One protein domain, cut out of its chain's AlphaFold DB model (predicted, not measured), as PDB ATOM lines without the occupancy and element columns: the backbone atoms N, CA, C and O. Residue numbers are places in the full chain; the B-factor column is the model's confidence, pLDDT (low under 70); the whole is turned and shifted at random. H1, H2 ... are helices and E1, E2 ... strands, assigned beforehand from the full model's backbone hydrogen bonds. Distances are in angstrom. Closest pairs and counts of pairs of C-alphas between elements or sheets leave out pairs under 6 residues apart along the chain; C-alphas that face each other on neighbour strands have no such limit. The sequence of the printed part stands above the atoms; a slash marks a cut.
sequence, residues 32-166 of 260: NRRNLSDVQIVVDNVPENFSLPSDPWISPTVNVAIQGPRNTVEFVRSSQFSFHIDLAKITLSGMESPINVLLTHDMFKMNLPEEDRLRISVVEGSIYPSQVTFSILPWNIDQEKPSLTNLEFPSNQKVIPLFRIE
ATOM      1  N   ASN A  32     221.103 174.319 154.419       88.44
ATOM      2  CA  ASN A  32     220.658 173.614 155.602       88.44
ATOM      3  C   ASN A  32     220.947 174.463 156.838       88.44
ATOM      4  O   ASN A  32     221.910 175.231 156.864       88.44
ATOM      5  N   ARG A  33     220.117 174.302 157.868       90.12
ATOM      6  CA  ARG A  33     220.285 174.953 159.166       90.12
ATOM      7  C   ARG A  33     220.686 173.910 160.197       90.12
ATOM      8  O   ARG A  33     220.077 172.845 160.267       90.12
ATOM      9  N   ARG A  34     221.679 174.226 161.024       90.56
ATOM     10  CA  ARG A  34     222.130 173.362 162.118       90.56
ATOM     11  C   ARG A  34     222.250 174.155 163.399       90.56
ATOM     12  O   ARG A  34     222.829 175.234 163.398       90.56
ATOM     13  N   ASN A  35     221.745 173.586 164.486       91.88
ATOM     14  CA  ASN A  35     221.949 174.123 165.822       91.88
ATOM     15  C   ASN A  35     223.283 173.607 166.367       91.88
ATOM     16  O   ASN A  35     223.545 172.403 166.358       91.88
ATOM     17  N   LEU A  36     224.113 174.535 166.811       91.06
ATOM     18  CA  LEU A  36     225.334 174.301 167.552       91.06
ATOM     19  C   LEU A  36     225.039 174.573 169.021       91.06
ATOM     20  O   LEU A  36     224.565 175.653 169.378       91.06
ATOM     21  N   SER A  37     225.322 173.578 169.849       90.81
ATOM     22  CA  SER A  37     225.310 173.726 171.300       90.81
ATOM     23  C   SER A  37     226.723 173.979 171.803       90.81
ATOM     24  O   SER A  37     227.688 173.562 171.156       90.81
ATOM     25  N   ASP A  38     226.824 174.622 172.961       89.56
ATOM     26  CA  ASP A  38     228.074 174.797 173.703       89.56
ATOM     27  C   ASP A  38     229.155 175.617 172.976       89.56
ATOM     28  O   ASP A  38     230.351 175.340 173.078       89.56
ATOM     29  N   VAL A  39     228.745 176.650 172.234       92.62
ATOM     30  CA  VAL A  39     229.677 177.600 171.614       92.62
ATOM     31  C   VAL A  39     230.260 178.500 172.701       92.62
ATOM     32  O   VAL A  39     229.517 179.112 173.468       92.62
ATOM     33  N   GLN A  40     231.588 178.566 172.789       91.94
ATOM     34  CA  GLN A  40     232.279 179.301 173.848       91.94
ATOM     35  C   GLN A  40     232.235 180.813 173.626       91.94
ATOM     36  O   GLN A  40     232.269 181.295 172.491       91.94
ATOM     37  N   ILE A  41     232.222 181.552 174.731       92.06
ATOM     38  CA  ILE A  41     232.409 183.000 174.739       92.06
ATOM     39  C   ILE A  41     233.857 183.290 175.139       92.06
ATOM     40  O   ILE A  41     234.337 182.827 176.172       92.06
ATOM     41  N   VAL A  42     234.559 184.039 174.305       92.12
ATOM     42  CA  VAL A  42     235.934 184.487 174.505       92.12
ATOM     43  C   VAL A  42     235.899 185.993 174.712       92.12
ATOM     44  O   VAL A  42     235.192 186.716 174.010       92.12
ATOM     45  N   VAL A  43     236.634 186.458 175.712       92.31
ATOM     46  CA  VAL A  43     236.734 187.877 176.041       92.31
ATOM     47  C   VAL A  43     238.091 188.366 175.555       92.31
ATOM     48  O   VAL A  43     239.121 187.897 176.036       92.31
ATOM     49  N   ASP A  44     238.077 189.295 174.608       92.25
ATOM     50  CA  ASP A  44     239.268 189.886 174.008       92.25
ATOM     51  C   ASP A  44     239.541 191.274 174.599       92.25
ATOM     52  O   ASP A  44     238.629 191.964 175.065       92.25
ATOM     53  N   ASN A  45     240.809 191.698 174.536       90.25
ATOM     54  CA  ASN A  45     241.274 193.028 174.951       90.25
ATOM     55  C   ASN A  45     240.803 193.434 176.357       90.25
ATOM     56  O   ASN A  45     240.319 194.547 176.565       90.25
ATOM     57  N   VAL A  46     240.928 192.522 177.326       90.06
ATOM     58  CA  VAL A  46     240.642 192.824 178.733       90.06
ATOM     59  C   VAL A  46     241.561 193.967 179.183       90.06
ATOM     60  O   VAL A  46     242.780 193.813 179.078       90.06
ATOM     61  N   PRO A  47     241.023 195.106 179.659       89.00
ATOM     62  CA  PRO A  47     241.864 196.213 180.094       89.00
ATOM     63  C   PRO A  47     242.726 195.813 181.293       89.00
ATOM     64  O   PRO A  47     242.297 195.021 182.129       89.00
ATOM     65  N   GLU A  48     243.925 196.382 181.405       88.00
ATOM     66  CA  GLU A  48     244.925 195.933 182.384       88.00
ATOM     67  C   GLU A  48     244.488 196.104 183.847       88.00
ATOM     68  O   GLU A  48     244.987 195.409 184.728       88.00
ATOM     69  N   ASN A  49     243.540 197.007 184.114       88.31
ATOM     70  CA  ASN A  49     242.949 197.210 185.433       88.31
ATOM     71  C   ASN A  49     241.884 196.165 185.809       88.31
ATOM     72  O   ASN A  49     241.326 196.228 186.908       88.31
ATOM     73  N   PHE A  50     241.609 195.204 184.928       89.94
ATOM     74  CA  PHE A  50     240.729 194.075 185.182       89.94
ATOM     75  C   PHE A  50     241.464 192.746 185.010       89.94
ATOM     76  O   PHE A  50     242.331 192.573 184.160       89.94
ATOM     77  N   SER A  51     241.048 191.760 185.794       89.62
ATOM     78  CA  SER A  51     241.451 190.371 185.653       89.62
ATOM     79  C   SER A  51     240.217 189.508 185.454       89.62
ATOM     80  O   SER A  51     239.234 189.614 186.190       89.62
ATOM     81  N   LEU A  52     240.310 188.564 184.522       88.62
ATOM     82  CA  LEU A  52     239.373 187.451 184.478       88.62
ATOM     83  C   LEU A  52     239.571 186.543 185.707       88.62
ATOM     84  O   LEU A  52     240.643 186.566 186.340       88.62
ATOM     85  N   PRO A  53     238.548 185.758 186.077       84.69
ATOM     86  CA  PRO A  53     238.672 184.769 187.129       84.69
ATOM     87  C   PRO A  53     239.748 183.735 186.801       84.69
ATOM     88  O   PRO A  53     239.908 183.331 185.650       84.69
ATOM     89  N   SER A  54     240.474 183.305 187.829       75.88
ATOM     90  CA  SER A  54     241.437 182.208 187.716       75.88
ATOM     91  C   SER A  54     240.745 180.851 187.913       75.88
ATOM     92  O   SER A  54     239.647 180.787 188.463       75.88
ATOM     93  N   ASP A  55     241.400 179.781 187.452       67.12
ATOM     94  CA  ASP A  55     240.980 178.373 187.555       67.12
ATOM     95  C   ASP A  55     240.440 178.002 188.960       67.12
ATOM     96  O   ASP A  55     241.092 178.348 189.952       67.12
ATOM     97  N   PRO A  56     239.286 177.304 189.082       68.06
ATOM     98  CA  PRO A  56     238.404 176.820 188.014       68.06
ATOM     99  C   PRO A  56     237.296 177.805 187.642       68.06
ATOM    100  O   PRO A  56     236.245 177.869 188.281       68.06
ATOM    101  N   TRP A  57     237.491 178.514 186.527       76.31
ATOM    102  CA  TRP A  57     236.432 179.255 185.847       76.31
ATOM    103  C   TRP A  57     236.200 178.697 184.449       76.31
ATOM    104  O   TRP A  57     237.109 178.636 183.622       76.31
ATOM    105  N   ILE A  58     234.956 178.306 184.186       78.44
ATOM    106  CA  ILE A  58     234.508 177.847 182.876       78.44
ATOM    107  C   ILE A  58     233.711 178.988 182.254       78.44
ATOM    108  O   ILE A  58     232.678 179.393 182.794       78.44
ATOM    109  N   SER A  59     234.194 179.499 181.120       81.56
ATOM    110  CA  SER A  59     233.485 180.538 180.376       81.56
ATOM    111  C   SER A  59     232.082 180.055 179.986       81.56
ATOM    112  O   SER A  59     231.922 178.896 179.578       81.56
ATOM    113  N   PRO A  60     231.046 180.905 180.106       87.31
ATOM    114  CA  PRO A  60     229.706 180.540 179.689       87.31
ATOM    115  C   PRO A  60     229.654 180.161 178.206       87.31
ATOM    116  O   PRO A  60     230.351 180.721 177.362       87.31
ATOM    117  N   THR A  61     228.764 179.223 177.893       90.81
ATOM    118  CA  THR A  61     228.473 178.810 176.524       90.81
ATOM    119  C   THR A  61     227.114 179.319 176.055       90.81
ATOM    120  O   THR A  61     226.210 179.587 176.860       90.81
ATOM    121  N   VAL A  62     226.973 179.436 174.738       91.44
ATOM    122  CA  VAL A  62     225.745 179.836 174.047       91.44
ATOM    123  C   VAL A  62     225.378 178.817 172.983       91.44
ATOM    124  O   VAL A  62     226.228 178.137 172.405       91.44
ATOM    125  N   ASN A  63     224.085 178.725 172.715       92.38
ATOM    126  CA  ASN A  63     223.550 177.927 171.631       92.38
ATOM    127  C   ASN A  63     223.240 178.850 170.461       92.38
ATOM    128  O   ASN A  63     222.725 179.951 170.647       92.38
ATOM    129  N   VAL A  64     223.546 178.406 169.250       94.06
ATOM    130  CA  VAL A  64     223.342 179.212 168.050       94.06
ATOM    131  C   VAL A  64     223.080 178.322 166.852       94.06
ATOM    132  O   VAL A  64     223.632 177.234 166.737       94.06
ATOM    133  N   ALA A  65     222.236 178.768 165.934       93.31
ATOM    134  CA  ALA A  65     222.057 178.112 164.656       93.31
ATOM    135  C   ALA A  65     222.924 178.762 163.581       93.31
ATOM    136  O   ALA A  65     222.978 179.984 163.446       93.31
ATOM    137  N   ILE A  66     223.541 177.919 162.768       93.69
ATOM    138  CA  ILE A  66     224.249 178.308 161.555       93.69
ATOM    139  C   ILE A  66     223.473 177.825 160.334       93.69
ATOM    140  O   ILE A  66     222.747 176.827 160.394       93.69
ATOM    141  N   GLN A  67     223.628 178.532 159.223       92.06
ATOM    142  CA  GLN A  67     223.056 178.178 157.931       92.06
ATOM    143  C   GLN A  67     224.140 178.169 156.858       92.06
ATOM    144  O   GLN A  67     225.070 178.970 156.897       92.06
ATOM    145  N   GLY A  68     224.020 177.260 155.899       90.75
ATOM    146  CA  GLY A  68     224.975 177.135 154.804       90.75
ATOM    147  C   GLY A  68     224.760 175.858 153.995       90.75
ATOM    148  O   GLY A  68     223.813 175.110 154.257       90.75
ATOM    149  N   PRO A  69     225.622 175.584 153.007       89.88
ATOM    150  CA  PRO A  69     225.585 174.361 152.219       89.88
ATOM    151  C   PRO A  69     225.627 173.125 153.110       89.88
ATOM    152  O   PRO A  69     226.434 173.037 154.041       89.88
ATOM    153  N   ARG A  70     224.761 172.147 152.826       86.44
ATOM    154  CA  ARG A  70     224.673 170.912 153.618       86.44
ATOM    155  C   ARG A  70     226.033 170.227 153.793       86.44
ATOM    156  O   ARG A  70     226.367 169.828 154.901       86.44
ATOM    157  N   ASN A  71     226.808 170.130 152.715       85.44
ATOM    158  CA  ASN A  71     228.136 169.514 152.704       85.44
ATOM    159  C   ASN A  71     229.194 170.277 153.509       85.44
ATOM    160  O   ASN A  71     230.249 169.714 153.753       85.44
ATOM    161  N   THR A  72     228.932 171.514 153.923       85.75
ATOM    162  CA  THR A  72     229.814 172.274 154.811       85.75
ATOM    163  C   THR A  72     229.295 172.188 156.251       85.75
ATOM    164  O   THR A  72     230.005 171.775 157.164       85.75
ATOM    165  N   VAL A  73     228.011 172.487 156.468       88.38
ATOM    166  CA  VAL A  73     227.403 172.584 157.808       88.38
ATOM    167  C   VAL A  73     227.304 171.230 158.536       88.38
ATOM    168  O   VAL A  73     227.266 171.181 159.768       88.38
ATOM    169  N   GLU A  74     227.273 170.109 157.817       85.69
ATOM    170  CA  GLU A  74     227.185 168.764 158.409       85.69
ATOM    171  C   GLU A  74     228.495 168.326 159.098       85.69
ATOM    172  O   GLU A  74     228.453 167.594 160.089       85.69
ATOM    173  N   PHE A  75     229.650 168.851 158.673       84.56
ATOM    174  CA  PHE A  75     230.961 168.416 159.180       84.56
ATOM    175  C   PHE A  75     231.599 169.358 160.203       84.56
ATOM    176  O   PHE A  75     232.543 168.961 160.889       84.56
ATOM    177  N   VAL A  76     231.080 170.577 160.351       89.12
ATOM    178  CA  VAL A  76     231.598 171.528 161.340       89.12
ATOM    179  C   VAL A  76     231.238 171.124 162.773       89.12
ATOM    180  O   VAL A  76     230.183 170.542 163.041       89.12
ATOM    181  N   ARG A  77     232.129 171.440 163.713       90.69
ATOM    182  CA  ARG A  77     231.977 171.177 165.152       90.69
ATOM    183  C   ARG A  77     231.765 172.482 165.907       90.69
ATOM    184  O   ARG A  77     232.387 173.477 165.553       90.69
ATOM    185  N   SER A  78     230.988 172.467 166.994       89.62
ATOM    186  CA  SER A  78     230.764 173.657 167.836       89.62
ATOM    187  C   SER A  78     232.061 174.313 168.323       89.62
ATOM    188  O   SER A  78     232.134 175.530 168.388       89.62
ATOM    189  N   SER A  79     233.109 173.524 168.590       90.81
ATOM    190  CA  SER A  79     234.421 174.012 169.043       90.81
ATOM    191  C   SER A  79     235.183 174.848 168.008       90.81
ATOM    192  O   SER A  79     236.195 175.453 168.340       90.81
ATOM    193  N   GLN A  80     234.757 174.835 166.743       92.88
ATOM    194  CA  GLN A  80     235.326 175.676 165.684       92.88
ATOM    195  C   GLN A  80     234.674 177.062 165.646       92.88
ATOM    196  O   GLN A  80     235.001 177.868 164.778       92.88
ATOM    197  N   PHE A  81     233.747 177.333 166.562       93.62
ATOM    198  CA  PHE A  81     233.003 178.574 166.653       93.62
ATOM    199  C   PHE A  81     233.163 179.172 168.045       93.62
ATOM    200  O   PHE A  81     233.209 178.453 169.045       93.62
ATOM    201  N   SER A  82     233.206 180.495 168.103       94.00
ATOM    202  CA  SER A  82     233.298 181.246 169.352       94.00
ATOM    203  C   SER A  82     232.683 182.627 169.181       94.00
ATOM    204  O   SER A  82     232.700 183.205 168.094       94.00
ATOM    205  N   PHE A  83     232.139 183.174 170.263       94.31
ATOM    206  CA  PHE A  83     231.767 184.584 170.334       94.31
ATOM    207  C   PHE A  83     232.897 185.367 170.983       94.31
ATOM    208  O   PHE A  83     233.279 185.056 172.100       94.31
ATOM    209  N   HIS A  84     233.418 186.368 170.288       94.50
ATOM    210  CA  HIS A  84     234.503 187.222 170.745       94.50
ATOM    211  C   HIS A  84     233.944 188.571 171.186       94.50
ATOM    212  O   HIS A  84     233.446 189.341 170.361       94.50
ATOM    213  N   ILE A  85     234.010 188.844 172.487       92.62
ATOM    214  CA  ILE A  85     233.581 190.111 173.076       92.62
ATOM    215  C   ILE A  85     234.818 190.966 173.324       92.62
ATOM    216  O   ILE A  85     235.636 190.649 174.180       92.62
ATOM    217  N   ASP A  86     234.929 192.061 172.584       92.12
ATOM    218  CA  ASP A  86     236.020 193.027 172.697       92.12
ATOM    219  C   ASP A  86     235.709 194.055 173.795       92.12
ATOM    220  O   ASP A  86     234.892 194.960 173.594       92.12
ATOM    221  N   LEU A  87     236.347 193.917 174.962       89.38
ATOM    222  CA  LEU A  87     236.107 194.814 176.097       89.38
ATOM    223  C   LEU A  87     236.627 196.234 175.862       89.38
ATOM    224  O   LEU A  87     236.104 197.161 176.475       89.38
ATOM    225  N   ALA A  88     237.576 196.444 174.946       86.31
ATOM    226  CA  ALA A  88     238.070 197.785 174.633       86.31
ATOM    227  C   ALA A  88     237.002 198.672 173.964       86.31
ATOM    228  O   ALA A  88     237.100 199.897 173.993       86.31
ATOM    229  N   LYS A  89     235.969 198.063 173.363       84.62
ATOM    230  CA  LYS A  89     234.834 198.772 172.743       84.62
ATOM    231  C   LYS A  89     233.672 199.011 173.701       84.62
ATOM    232  O   LYS A  89     232.725 199.706 173.340       84.62
ATOM    233  N   ILE A  90     233.718 198.415 174.889       83.19
ATOM    234  CA  ILE A  90     232.670 198.519 175.896       83.19
ATOM    235  C   ILE A  90     233.127 199.539 176.934       83.19
ATOM    236  O   ILE A  90     234.211 199.428 177.500       83.19
ATOM    237  N   THR A  91     232.292 200.537 177.209       74.38
ATOM    238  CA  THR A  91     232.578 201.514 178.260       74.38
ATOM    239  C   THR A  91     232.419 200.851 179.627       74.38
ATOM    240  O   THR A  91     231.328 200.811 180.190       74.38
ATOM    241  N   LEU A  92     233.516 200.316 180.163       72.31
ATOM    242  CA  LEU A  92     233.592 199.791 181.524       72.31
ATOM    243  C   LEU A  92     233.753 200.961 182.509       72.31
ATOM    244  O   LEU A  92     234.819 201.159 183.092       72.31
ATOM    245  N   SER A  93     232.713 201.783 182.662       60.12
ATOM    246  CA  SER A  93     232.700 202.841 183.678       60.12
ATOM    247  C   SER A  93     232.799 202.189 185.057       60.12
ATOM    248  O   SER A  93     231.924 201.417 185.444       60.12
ATOM    249  N   GLY A  94     233.862 202.491 185.809       56.12
ATOM    250  CA  GLY A  94     234.265 201.790 187.037       56.12
ATOM    251  C   GLY A  94     233.254 201.757 188.195       56.12
ATOM    252  O   GLY A  94     233.571 201.208 189.245       56.12
ATOM    253  N   MET A  95     232.043 202.292 188.042       55.62
ATOM    254  CA  MET A  95     230.987 202.237 189.060       55.62
ATOM    255  C   MET A  95     229.690 201.560 188.594       55.62
ATOM    256  O   MET A  95     228.844 201.265 189.433       55.62
ATOM    257  N   GLU A  96     229.522 201.272 187.301       63.78
ATOM    258  CA  GLU A  96     228.275 200.718 186.763       63.78
ATOM    259  C   GLU A  96     228.431 199.215 186.505       63.78
ATOM    260  O   GLU A  96     228.861 198.772 185.445       63.78
ATOM    261  N   SER A  97     228.103 198.420 187.523       72.56
ATOM    262  CA  SER A  97     227.872 196.977 187.418       72.56
ATOM    263  C   SER A  97     226.384 196.724 187.684       72.56
ATOM    264  O   SER A  97     225.847 197.321 188.623       72.56
ATOM    265  N   PRO A  98     225.693 195.854 186.927       82.38
ATOM    266  CA  PRO A  98     226.203 194.996 185.856       82.38
ATOM    267  C   PRO A  98     226.184 195.646 184.459       82.38
ATOM    268  O   PRO A  98     225.354 196.507 184.173       82.38
ATOM    269  N   ILE A  99     227.042 195.162 183.554       86.44
ATOM    270  CA  ILE A  99     227.109 195.611 182.152       86.44
ATOM    271  C   ILE A  99     226.545 194.523 181.241       86.44
ATOM    272  O   ILE A  99     227.092 193.426 181.163       86.44
ATOM    273  N   ASN A 100     225.468 194.827 180.522       88.06
ATOM    274  CA  ASN A 100     224.830 193.876 179.611       88.06
ATOM    275  C   ASN A 100     225.348 194.066 178.183       88.06
ATOM    276  O   ASN A 100     225.267 195.161 177.630       88.06
ATOM    277  N   VAL A 101     225.827 192.986 177.571       89.25
ATOM    278  CA  VAL A 101     226.332 192.964 176.196       89.25
ATOM    279  C   VAL A 101     225.450 192.053 175.354       89.25
ATOM    280  O   VAL A 101     225.225 190.892 175.700       89.25
ATOM    281  N   LEU A 102     224.944 192.585 174.243       90.50
ATOM    282  CA  LEU A 102     224.206 191.817 173.247       90.50
ATOM    283  C   LEU A 102     225.198 191.092 172.331       90.50
ATOM    284  O   LEU A 102     226.084 191.720 171.760       90.50
ATOM    285  N   LEU A 103     225.021 189.785 172.171       90.06
ATOM    286  CA  LEU A 103     225.783 188.972 171.235       90.06
ATOM    287  C   LEU A 103     225.249 189.170 169.819       90.06
ATOM    288  O   LEU A 103     224.097 188.855 169.516       90.06
ATOM    289  N   THR A 104     226.116 189.668 168.952       90.06
ATOM    290  CA  THR A 104     225.811 190.019 167.565       90.06
ATOM    291  C   THR A 104     226.634 189.178 166.588       90.06
ATOM    292  O   THR A 104     227.552 188.447 166.968       90.06
ATOM    293  N   HIS A 105     226.281 189.220 165.301       88.50
ATOM    294  CA  HIS A 105     226.923 188.391 164.277       88.50
ATOM    295  C   HIS A 105     228.406 188.728 164.046       88.50
ATOM    296  O   HIS A 105     229.175 187.864 163.641       88.50
ATOM    297  N   ASP A 106     228.824 189.968 164.292       90.19
ATOM    298  CA  ASP A 106     230.198 190.460 164.130       90.19
ATOM    299  C   ASP A 106     231.164 189.893 165.187       90.19
ATOM    300  O   ASP A 106     232.357 189.687 164.913       90.19
ATOM    301  N   MET A 107     230.623 189.584 166.367       91.50
ATOM    302  CA  MET A 107     231.307 188.883 167.452       91.50
ATOM    303  C   MET A 107     231.483 187.390 167.149       91.50
ATOM    304  O   MET A 107     232.357 186.752 167.729       91.50
ATOM    305  N   PHE A 108     230.698 186.811 166.237       93.38
ATOM    306  CA  PHE A 108     230.792 185.394 165.898       93.38
ATOM    307  C   PHE A 108     232.017 185.117 165.017       93.38
ATOM    308  O   PHE A 108     232.093 185.542 163.860       93.38
ATOM    309  N   LYS A 109     232.991 184.387 165.560       92.44
ATOM    310  CA  LYS A 109     234.199 183.964 164.852       92.44
ATOM    311  C   LYS A 109     234.138 182.482 164.518       92.44
ATOM    312  O   LYS A 109     233.605 181.659 165.259       92.44
ATOM    313  N   MET A 110     234.698 182.165 163.356       92.06
ATOM    314  CA  MET A 110     234.745 180.823 162.794       92.06
ATOM    315  C   MET A 110     236.202 180.462 162.528       92.06
ATOM    316  O   MET A 110     236.865 181.109 161.715       92.06
ATOM    317  N   ASN A 111     236.683 179.413 163.181       91.81
ATOM    318  CA  ASN A 111     237.977 178.806 162.911       91.81
ATOM    319  C   ASN A 111     237.823 177.724 161.830       91.81
ATOM    320  O   ASN A 111     237.872 176.520 162.099       91.81
ATOM    321  N   LEU A 112     237.547 178.182 160.609       88.81
ATOM    322  CA  LEU A 112     237.333 177.363 159.419       88.81
ATOM    323  C   LEU A 112     238.191 177.884 158.257       88.81
ATOM    324  O   LEU A 112     238.536 179.072 158.247       88.81
ATOM    325  N   PRO A 113     238.503 177.034 157.260       88.69
ATOM    326  CA  PRO A 113     239.098 177.483 156.004       88.69
ATOM    327  C   PRO A 113     238.270 178.608 155.369       88.69
ATOM    328  O   PRO A 113     237.042 178.616 155.485       88.69
ATOM    329  N   GLU A 114     238.921 179.553 154.682       88.50
ATOM    330  CA  GLU A 114     238.231 180.727 154.119       88.50
ATOM    331  C   GLU A 114     237.063 180.356 153.197       88.50
ATOM    332  O   GLU A 114     236.007 180.987 153.266       88.50
ATOM    333  N   GLU A 115     237.222 179.302 152.390       87.25
ATOM    334  CA  GLU A 115     236.193 178.810 151.468       87.25
ATOM    335  C   GLU A 115     234.897 178.411 152.188       87.25
ATOM    336  O   GLU A 115     233.802 178.753 151.738       87.25
ATOM    337  N   ASP A 116     235.007 177.731 153.331       86.44
ATOM    338  CA  ASP A 116     233.856 177.322 154.136       86.44
ATOM    339  C   ASP A 116     233.298 178.491 154.950       86.44
ATOM    340  O   ASP A 116     232.081 178.641 155.073       86.44
ATOM    341  N   ARG A 117     234.172 179.365 155.461       86.00
ATOM    342  CA  ARG A 117     233.790 180.528 156.273       86.00
ATOM    343  C   ARG A 117     232.850 181.477 155.530       86.00
ATOM    344  O   ARG A 117     231.936 182.019 156.136       86.00
ATOM    345  N   LEU A 118     233.056 181.670 154.228       86.12
ATOM    346  CA  LEU A 118     232.210 182.536 153.394       86.12
ATOM    347  C   LEU A 118     230.835 181.925 153.083       86.12
ATOM    348  O   LEU A 118     229.921 182.635 152.668       86.12
ATOM    349  N   ARG A 119     230.688 180.607 153.257       86.81
ATOM    350  CA  ARG A 119     229.477 179.849 152.912       86.81
ATOM    351  C   ARG A 119     228.589 179.568 154.121       86.81
ATOM    352  O   ARG A 119     227.450 179.139 153.944       86.81
ATOM    353  N   ILE A 120     229.095 179.799 155.330       89.19
ATOM    354  CA  ILE A 120     228.346 179.656 156.576       89.19
ATOM    355  C   ILE A 120     228.004 181.041 157.110       89.19
ATOM    356  O   ILE A 120     228.866 181.906 157.227       89.19
ATOM    357  N   SER A 121     226.750 181.235 157.505       89.06
ATOM    358  CA  SER A 121     226.343 182.413 158.261       89.06
ATOM    359  C   SER A 121     225.633 182.017 159.549       89.06
ATOM    360  O   SER A 121     224.988 180.970 159.642       89.06
ATOM    361  N   VAL A 122     225.738 182.876 160.556       92.25
ATOM    362  CA  VAL A 122     224.993 182.737 161.807       92.25
ATOM    363  C   VAL A 122     223.547 183.197 161.613       92.25
ATOM    364  O   VAL A 122     223.279 184.126 160.852       92.25
ATOM    365  N   VAL A 123     222.595 182.542 162.277       91.38
ATOM    366  CA  VAL A 123     221.189 182.964 162.306       91.38
ATOM    367  C   VAL A 123     220.979 183.814 163.559       91.38
ATOM    368  O   VAL A 123     220.885 183.278 164.660       91.38
ATOM    369  N   GLU A 124     220.893 185.134 163.413       82.81
ATOM    370  CA  GLU A 124     220.889 186.082 164.545       82.81
ATOM    371  C   GLU A 124     219.808 185.791 165.596       82.81
ATOM    372  O   GLU A 124     220.098 185.695 166.784       82.81
ATOM    373  N   GLY A 125     218.570 185.530 165.165       85.56
ATOM    374  CA  GLY A 125     217.453 185.225 166.068       85.56
ATOM    375  C   GLY A 125     217.534 183.861 166.764       85.56
ATOM    376  O   GLY A 125     216.577 183.450 167.414       85.56
ATOM    377  N   SER A 126     218.628 183.118 166.584       89.00
ATOM    378  CA  SER A 126     218.835 181.802 167.194       89.00
ATOM    379  C   SER A 126     219.883 181.780 168.300       89.00
ATOM    380  O   SER A 126     220.081 180.726 168.902       89.00
ATOM    381  N   ILE A 127     220.553 182.909 168.547       89.88
ATOM    382  CA  ILE A 127     221.550 183.034 169.606       89.88
ATOM    383  C   ILE A 127     220.817 183.004 170.948       89.88
ATOM    384  O   ILE A 127     219.998 183.878 171.238       89.88
ATOM    385  N   TYR A 128     221.095 181.988 171.762       88.81
ATOM    386  CA  TYR A 128     220.478 181.817 173.068       88.81
ATOM    387  C   TYR A 128     221.499 181.382 174.135       88.81
ATOM    388  O   TYR A 128     222.098 180.310 174.006       88.81
ATOM    389  N   PRO A 129     221.644 182.146 175.232       88.75
ATOM    390  CA  PRO A 129     221.088 183.489 175.423       88.75
ATOM    391  C   PRO A 129     221.724 184.502 174.463       88.75
ATOM    392  O   PRO A 129     222.892 184.379 174.111       88.75
ATOM    393  N   SER A 130     220.956 185.511 174.050       88.06
ATOM    394  CA  SER A 130     221.442 186.595 173.186       88.06
ATOM    395  C   SER A 130     222.211 187.671 173.949       88.06
ATOM    396  O   SER A 130     222.801 188.547 173.327       88.06
ATOM    397  N   GLN A 131     222.204 187.630 175.282       89.12
ATOM    398  CA  GLN A 131     222.861 188.609 176.139       89.12
ATOM    399  C   GLN A 131     223.760 187.924 177.162       89.12
ATOM    400  O   GLN A 131     223.434 186.856 177.690       89.12
ATOM    401  N   VAL A 132     224.878 188.581 177.441       90.25
ATOM    402  CA  VAL A 132     225.852 188.206 178.463       90.25
ATOM    403  C   VAL A 132     226.029 189.390 179.393       90.25
ATOM    404  O   VAL A 132     226.083 190.537 178.951       90.25
ATOM    405  N   THR A 133     226.137 189.105 180.680       89.44
ATOM    406  CA  THR A 133     226.261 190.123 181.716       89.44
ATOM    407  C   THR A 133     227.678 190.103 182.265       89.44
ATOM    408  O   THR A 133     228.134 189.073 182.751       89.44
ATOM    409  N   PHE A 134     228.383 191.225 182.238       88.81
ATOM    410  CA  PHE A 134     229.642 191.381 182.955       88.81
ATOM    411  C   PHE A 134     229.367 191.919 184.357       88.81
ATOM    412  O   PHE A 134     228.703 192.944 184.517       88.81
ATOM    413  N   SER A 135     229.878 191.222 185.371       87.81
ATOM    414  CA  SER A 135     229.795 191.654 186.767       87.81
ATOM    415  C   SER A 135     231.160 192.137 187.221       87.81
ATOM    416  O   SER A 135     232.088 191.338 187.350       87.81
ATOM    417  N   ILE A 136     231.290 193.446 187.433       88.06
ATOM    418  CA  ILE A 136     232.529 194.038 187.933       88.06
ATOM    419  C   ILE A 136     232.585 193.862 189.449       88.06
ATOM    420  O   ILE A 136     231.698 194.329 190.165       88.06
ATOM    421  N   LEU A 137     233.641 193.208 189.927       87.19
ATOM    422  CA  LEU A 137     233.880 192.903 191.333       87.19
ATOM    423  C   LEU A 137     235.190 193.562 191.778       87.19
ATOM    424  O   LEU A 137     236.209 193.350 191.120       87.19
ATOM    425  N   PRO A 138     235.210 194.345 192.867       88.62
ATOM    426  CA  PRO A 138     236.457 194.881 193.397       88.62
ATOM    427  C   PRO A 138     237.332 193.744 193.941       88.62
ATOM    428  O   PRO A 138     236.847 192.856 194.646       88.62
ATOM    429  N   TRP A 139     238.624 193.766 193.623       90.75
ATOM    430  CA  TRP A 139     239.619 192.844 194.162       90.75
ATOM    431  C   TRP A 139     240.815 193.629 194.693       90.75
ATOM    432  O   TRP A 139     241.567 194.232 193.928       90.75
ATOM    433  N   ASN A 140     241.009 193.571 196.013       90.75
ATOM    434  CA  ASN A 140     242.219 194.081 196.638       90.75
ATOM    435  C   ASN A 140     243.409 193.175 196.292       90.75
ATOM    436  O   ASN A 140     243.438 192.013 196.695       90.75
ATOM    437  N   ILE A 141     244.394 193.722 195.583       90.00
ATOM    438  CA  ILE A 141     245.575 192.996 195.111       90.00
ATOM    439  C   ILE A 141     246.451 192.422 196.233       90.00
ATOM    440  O   ILE A 141     247.195 191.471 196.000       90.00
ATOM    441  N   ASP A 142     246.364 192.984 197.440       89.06
ATOM    442  CA  ASP A 142     247.097 192.504 198.612       89.06
ATOM    443  C   ASP A 142     246.411 191.283 199.264       89.06
ATOM    444  O   ASP A 142     246.959 190.669 200.179       89.06
ATOM    445  N   GLN A 143     245.208 190.922 198.802       87.94
ATOM    446  CA  GLN A 143     244.446 189.755 199.242       87.94
ATOM    447  C   GLN A 143     244.413 188.676 198.154       87.94
ATOM    448  O   GLN A 143     244.537 188.948 196.956       87.94
ATOM    449  N   GLU A 144     244.198 187.428 198.572       85.69
ATOM    450  CA  GLU A 144     243.962 186.330 197.634       85.69
ATOM    451  C   GLU A 144     242.752 186.639 196.739       85.69
ATOM    452  O   GLU A 144     241.765 187.240 197.174       85.69
ATOM    453  N   LYS A 145     242.840 186.249 195.462       82.88
ATOM    454  CA  LYS A 145     241.772 186.500 194.494       82.88
ATOM    455  C   LYS A 145     240.469 185.836 194.965       82.88
ATOM    456  O   LYS A 145     240.502 184.657 195.319       82.88
ATOM    457  N   PRO A 146     239.319 186.533 194.927       78.75
ATOM    458  CA  PRO A 146     238.059 185.952 195.369       78.75
ATOM    459  C   PRO A 146     237.677 184.708 194.558       78.75
ATOM    460  O   PRO A 146     237.659 184.731 193.324       78.75
ATOM    461  N   SER A 147     237.318 183.631 195.257       73.25
ATOM    462  CA  SER A 147     236.829 182.396 194.638       73.25
ATOM    463  C   SER A 147     235.413 182.561 194.088       73.25
ATOM    464  O   SER A 147     234.523 183.073 194.767       73.25
ATOM    465  N   LEU A 148     235.169 182.034 192.883       73.38
ATOM    466  CA  LEU A 148     233.854 182.092 192.234       73.38
ATOM    467  C   LEU A 148     232.777 181.241 192.913       73.38
ATOM    468  O   LEU A 148     231.594 181.508 192.730       73.38
ATOM    469  N   THR A 149     233.166 180.236 193.700       64.38
ATOM    470  CA  THR A 149     232.250 179.293 194.366       64.38
ATOM    471  C   THR A 149     231.235 179.984 195.281       64.38
ATOM    472  O   THR A 149     230.158 179.446 195.509       64.38
ATOM    473  N   ASN A 150     231.563 181.178 195.780       59.12
ATOM    474  CA  ASN A 150     230.725 181.941 196.705       59.12
ATOM    475  C   ASN A 150     229.955 183.084 196.021       59.12
ATOM    476  O   ASN A 150     229.305 183.871 196.706       59.12
ATOM    477  N   LEU A 151     230.052 183.216 194.695       68.62
ATOM    478  CA  LEU A 151     229.345 184.249 193.945       68.62
ATOM    479  C   LEU A 151     228.032 183.682 193.410       68.62
ATOM    480  O   LEU A 151     228.010 182.827 192.524       68.62
ATOM    481  N   GLU A 152     226.922 184.171 193.952       66.56
ATOM    482  CA  GLU A 152     225.592 183.839 193.457       66.56
ATOM    483  C   GLU A 152     225.292 184.664 192.203       66.56
ATOM    484  O   GLU A 152     225.117 185.882 192.259       66.56
ATOM    485  N   PHE A 153     225.226 183.996 191.055       69.81
ATOM    486  CA  PHE A 153     224.788 184.610 189.807       69.81
ATOM    487  C   PHE A 153     223.347 184.194 189.490       69.81
ATOM    488  O   PHE A 153     222.986 183.035 189.717       69.81
ATOM    489  N   PRO A 154     222.516 185.094 188.932       67.00
ATOM    490  CA  PRO A 154     221.177 184.735 188.485       67.00
ATOM    491  C   PRO A 154     221.251 183.566 187.498       67.00
ATOM    492  O   PRO A 154     221.906 183.658 186.461       67.00
ATOM    493  N   SER A 155     220.566 182.463 187.798       62.12
ATOM    494  CA  SER A 155     220.618 181.233 186.991       62.12
ATOM    495  C   SER A 155     220.106 181.411 185.555       62.12
ATOM    496  O   SER A 155     220.415 180.607 184.675       62.12
ATOM    497  N   ASN A 156     219.334 182.470 185.306       66.00
ATOM    498  CA  ASN A 156     218.780 182.825 184.004       66.00
ATOM    499  C   ASN A 156     219.699 183.720 183.153       66.00
ATOM    500  O   ASN A 156     219.327 184.045 182.026       66.00
ATOM    501  N   GLN A 157     220.869 184.120 183.656       69.31
ATOM    502  CA  GLN A 157     221.820 184.958 182.930       69.31
ATOM    503  C   GLN A 157     223.187 184.286 182.847       69.31
ATOM    504  O   GLN A 157     223.646 183.613 183.768       69.31
ATOM    505  N   LYS A 158     223.863 184.476 181.715       85.38
ATOM    506  CA  LYS A 158     225.269 184.098 181.584       85.38
ATOM    507  C   LYS A 158     226.095 185.266 182.086       85.38
ATOM    508  O   LYS A 158     226.161 186.296 181.421       85.38
ATOM    509  N   VAL A 159     226.671 185.103 183.273       86.69
ATOM    510  CA  VAL A 159     227.479 186.138 183.911       86.69
ATOM    511  C   VAL A 159     228.962 185.832 183.733       86.69
ATOM    512  O   VAL A 159     229.408 184.713 183.987       86.69
ATOM    513  N   ILE A 160     229.719 186.836 183.304       89.19
ATOM    514  CA  ILE A 160     231.177 186.821 183.243       89.19
ATOM    515  C   ILE A 160     231.693 187.755 184.346       89.19
ATOM    516  O   ILE A 160     231.468 188.966 184.276       89.19
ATOM    517  N   PRO A 161     232.359 187.233 185.385       88.62
ATOM    518  CA  PRO A 161     232.944 188.073 186.418       88.62
ATOM    519  C   PRO A 161     234.181 188.795 185.872       88.62
ATOM    520  O   PRO A 161     234.999 188.189 185.183       88.62
ATOM    521  N   LEU A 162     234.341 190.070 186.214       90.00
ATOM    522  CA  LEU A 162     235.546 190.858 185.961       90.00
ATOM    523  C   LEU A 162     236.049 191.415 187.287       90.00
ATOM    524  O   LEU A 162     235.380 192.233 187.915       90.00
ATOM    525  N   PHE A 163     237.233 190.989 187.713       89.88
ATOM    526  CA  PHE A 163     237.845 191.482 188.939       89.88
ATOM    527  C   PHE A 163     238.603 192.769 188.655       89.88
ATOM    528  O   PHE A 163     239.624 192.739 187.973       89.88
ATOM    529  N   ARG A 164     238.115 193.898 189.164       90.44
ATOM    530  CA  ARG A 164     238.838 195.165 189.103       90.44
ATOM    531  C   ARG A 164     239.965 195.144 190.118       90.44
ATOM    532  O   ARG A 164     239.720 194.958 191.305       90.44
ATOM    533  N   ILE A 165     241.181 195.345 189.637       91.50
ATOM    534  CA  ILE A 165     242.373 195.383 190.469       91.50
ATOM    535  C   ILE A 165     242.367 196.693 191.241       91.50
ATOM    536  O   ILE A 165     242.359 197.772 190.644       91.50
ATOM    537  N   GLU A 166     242.377 196.595 192.561       91.88
ATOM    538  CA  GLU A 166     242.364 197.736 193.460       91.88
ATOM    539  C   GLU A 166     243.416 197.583 194.555       91.88
ATOM    540  O   GLU A 166     243.766 196.476 194.967       91.88
TER     541      GLU A 166
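This is residues 32 to 166 of the 260 residues of an uncharacterized protein of Candidatus Omnitrophica bacterium (UniProt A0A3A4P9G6). Two sheets stand roughly end to end along a long body: E2, E1, E3 and E5 form a curled sheet with short helices H1 and H2 near its far end, and E4, E6 and E7 form the other. The printed part has 135 residues, under half in named elements, in the order E1 E2 H1 E3 E4 E5 H2 E6 E7; both sheets are mixed and the class is mostly strand. It is only just compact, close to loose, with a radius of gyration of the C-alphas of 16.7 A, and spans 54 by 27 by 24 A.

E1, residues 32 to 44, begins at C-alpha 32 (220.658, 173.614, 155.602), covers 30.8 A and bends by 70 degrees at residue 37. E2, 61 to 69, covers 24.9 A; H1 is 70 to 73, E3 81 to 86, E4 99 to 102, E5 108 to 110 and H2 114 to 117. E6, 131 to 140, covers 28.7 A, and E7, 158 to 166, 24.9 A, ending at C-alpha 166 (242.364, 197.736, 193.460).

E1 and E2 form a hairpin, with N 34 and O 66 2.9 A apart. E1 and E3 are parallel, with N 42 and O 83 2.7 A apart; E3 and E5 are antiparallel, with N 109 and O 82 2.8 A apart. H1 is on this sheet, at a height of 7.6 A; H2 only grazes it with residues 116 to 117. Both helices are too short for an O i to N i+4 pair; each has its one O i to N i+3 pair within range. E4 and E6 are antiparallel, with N 101 and O 132 2.8 A apart; E6 and E7 are parallel, with N 137 and O 162 2.8 A apart. E1 and E6 are apart.

The farthest C-alphas, of Asn 71 and Asp 142, are 54.7 A apart. The printed part has no cut. The links E1 to E2, E3 to E4, H2 to E6 and E6 to E7 are long. Residues 55 to 56, 93 to 96 and 149 to 157 have pLDDT under 70.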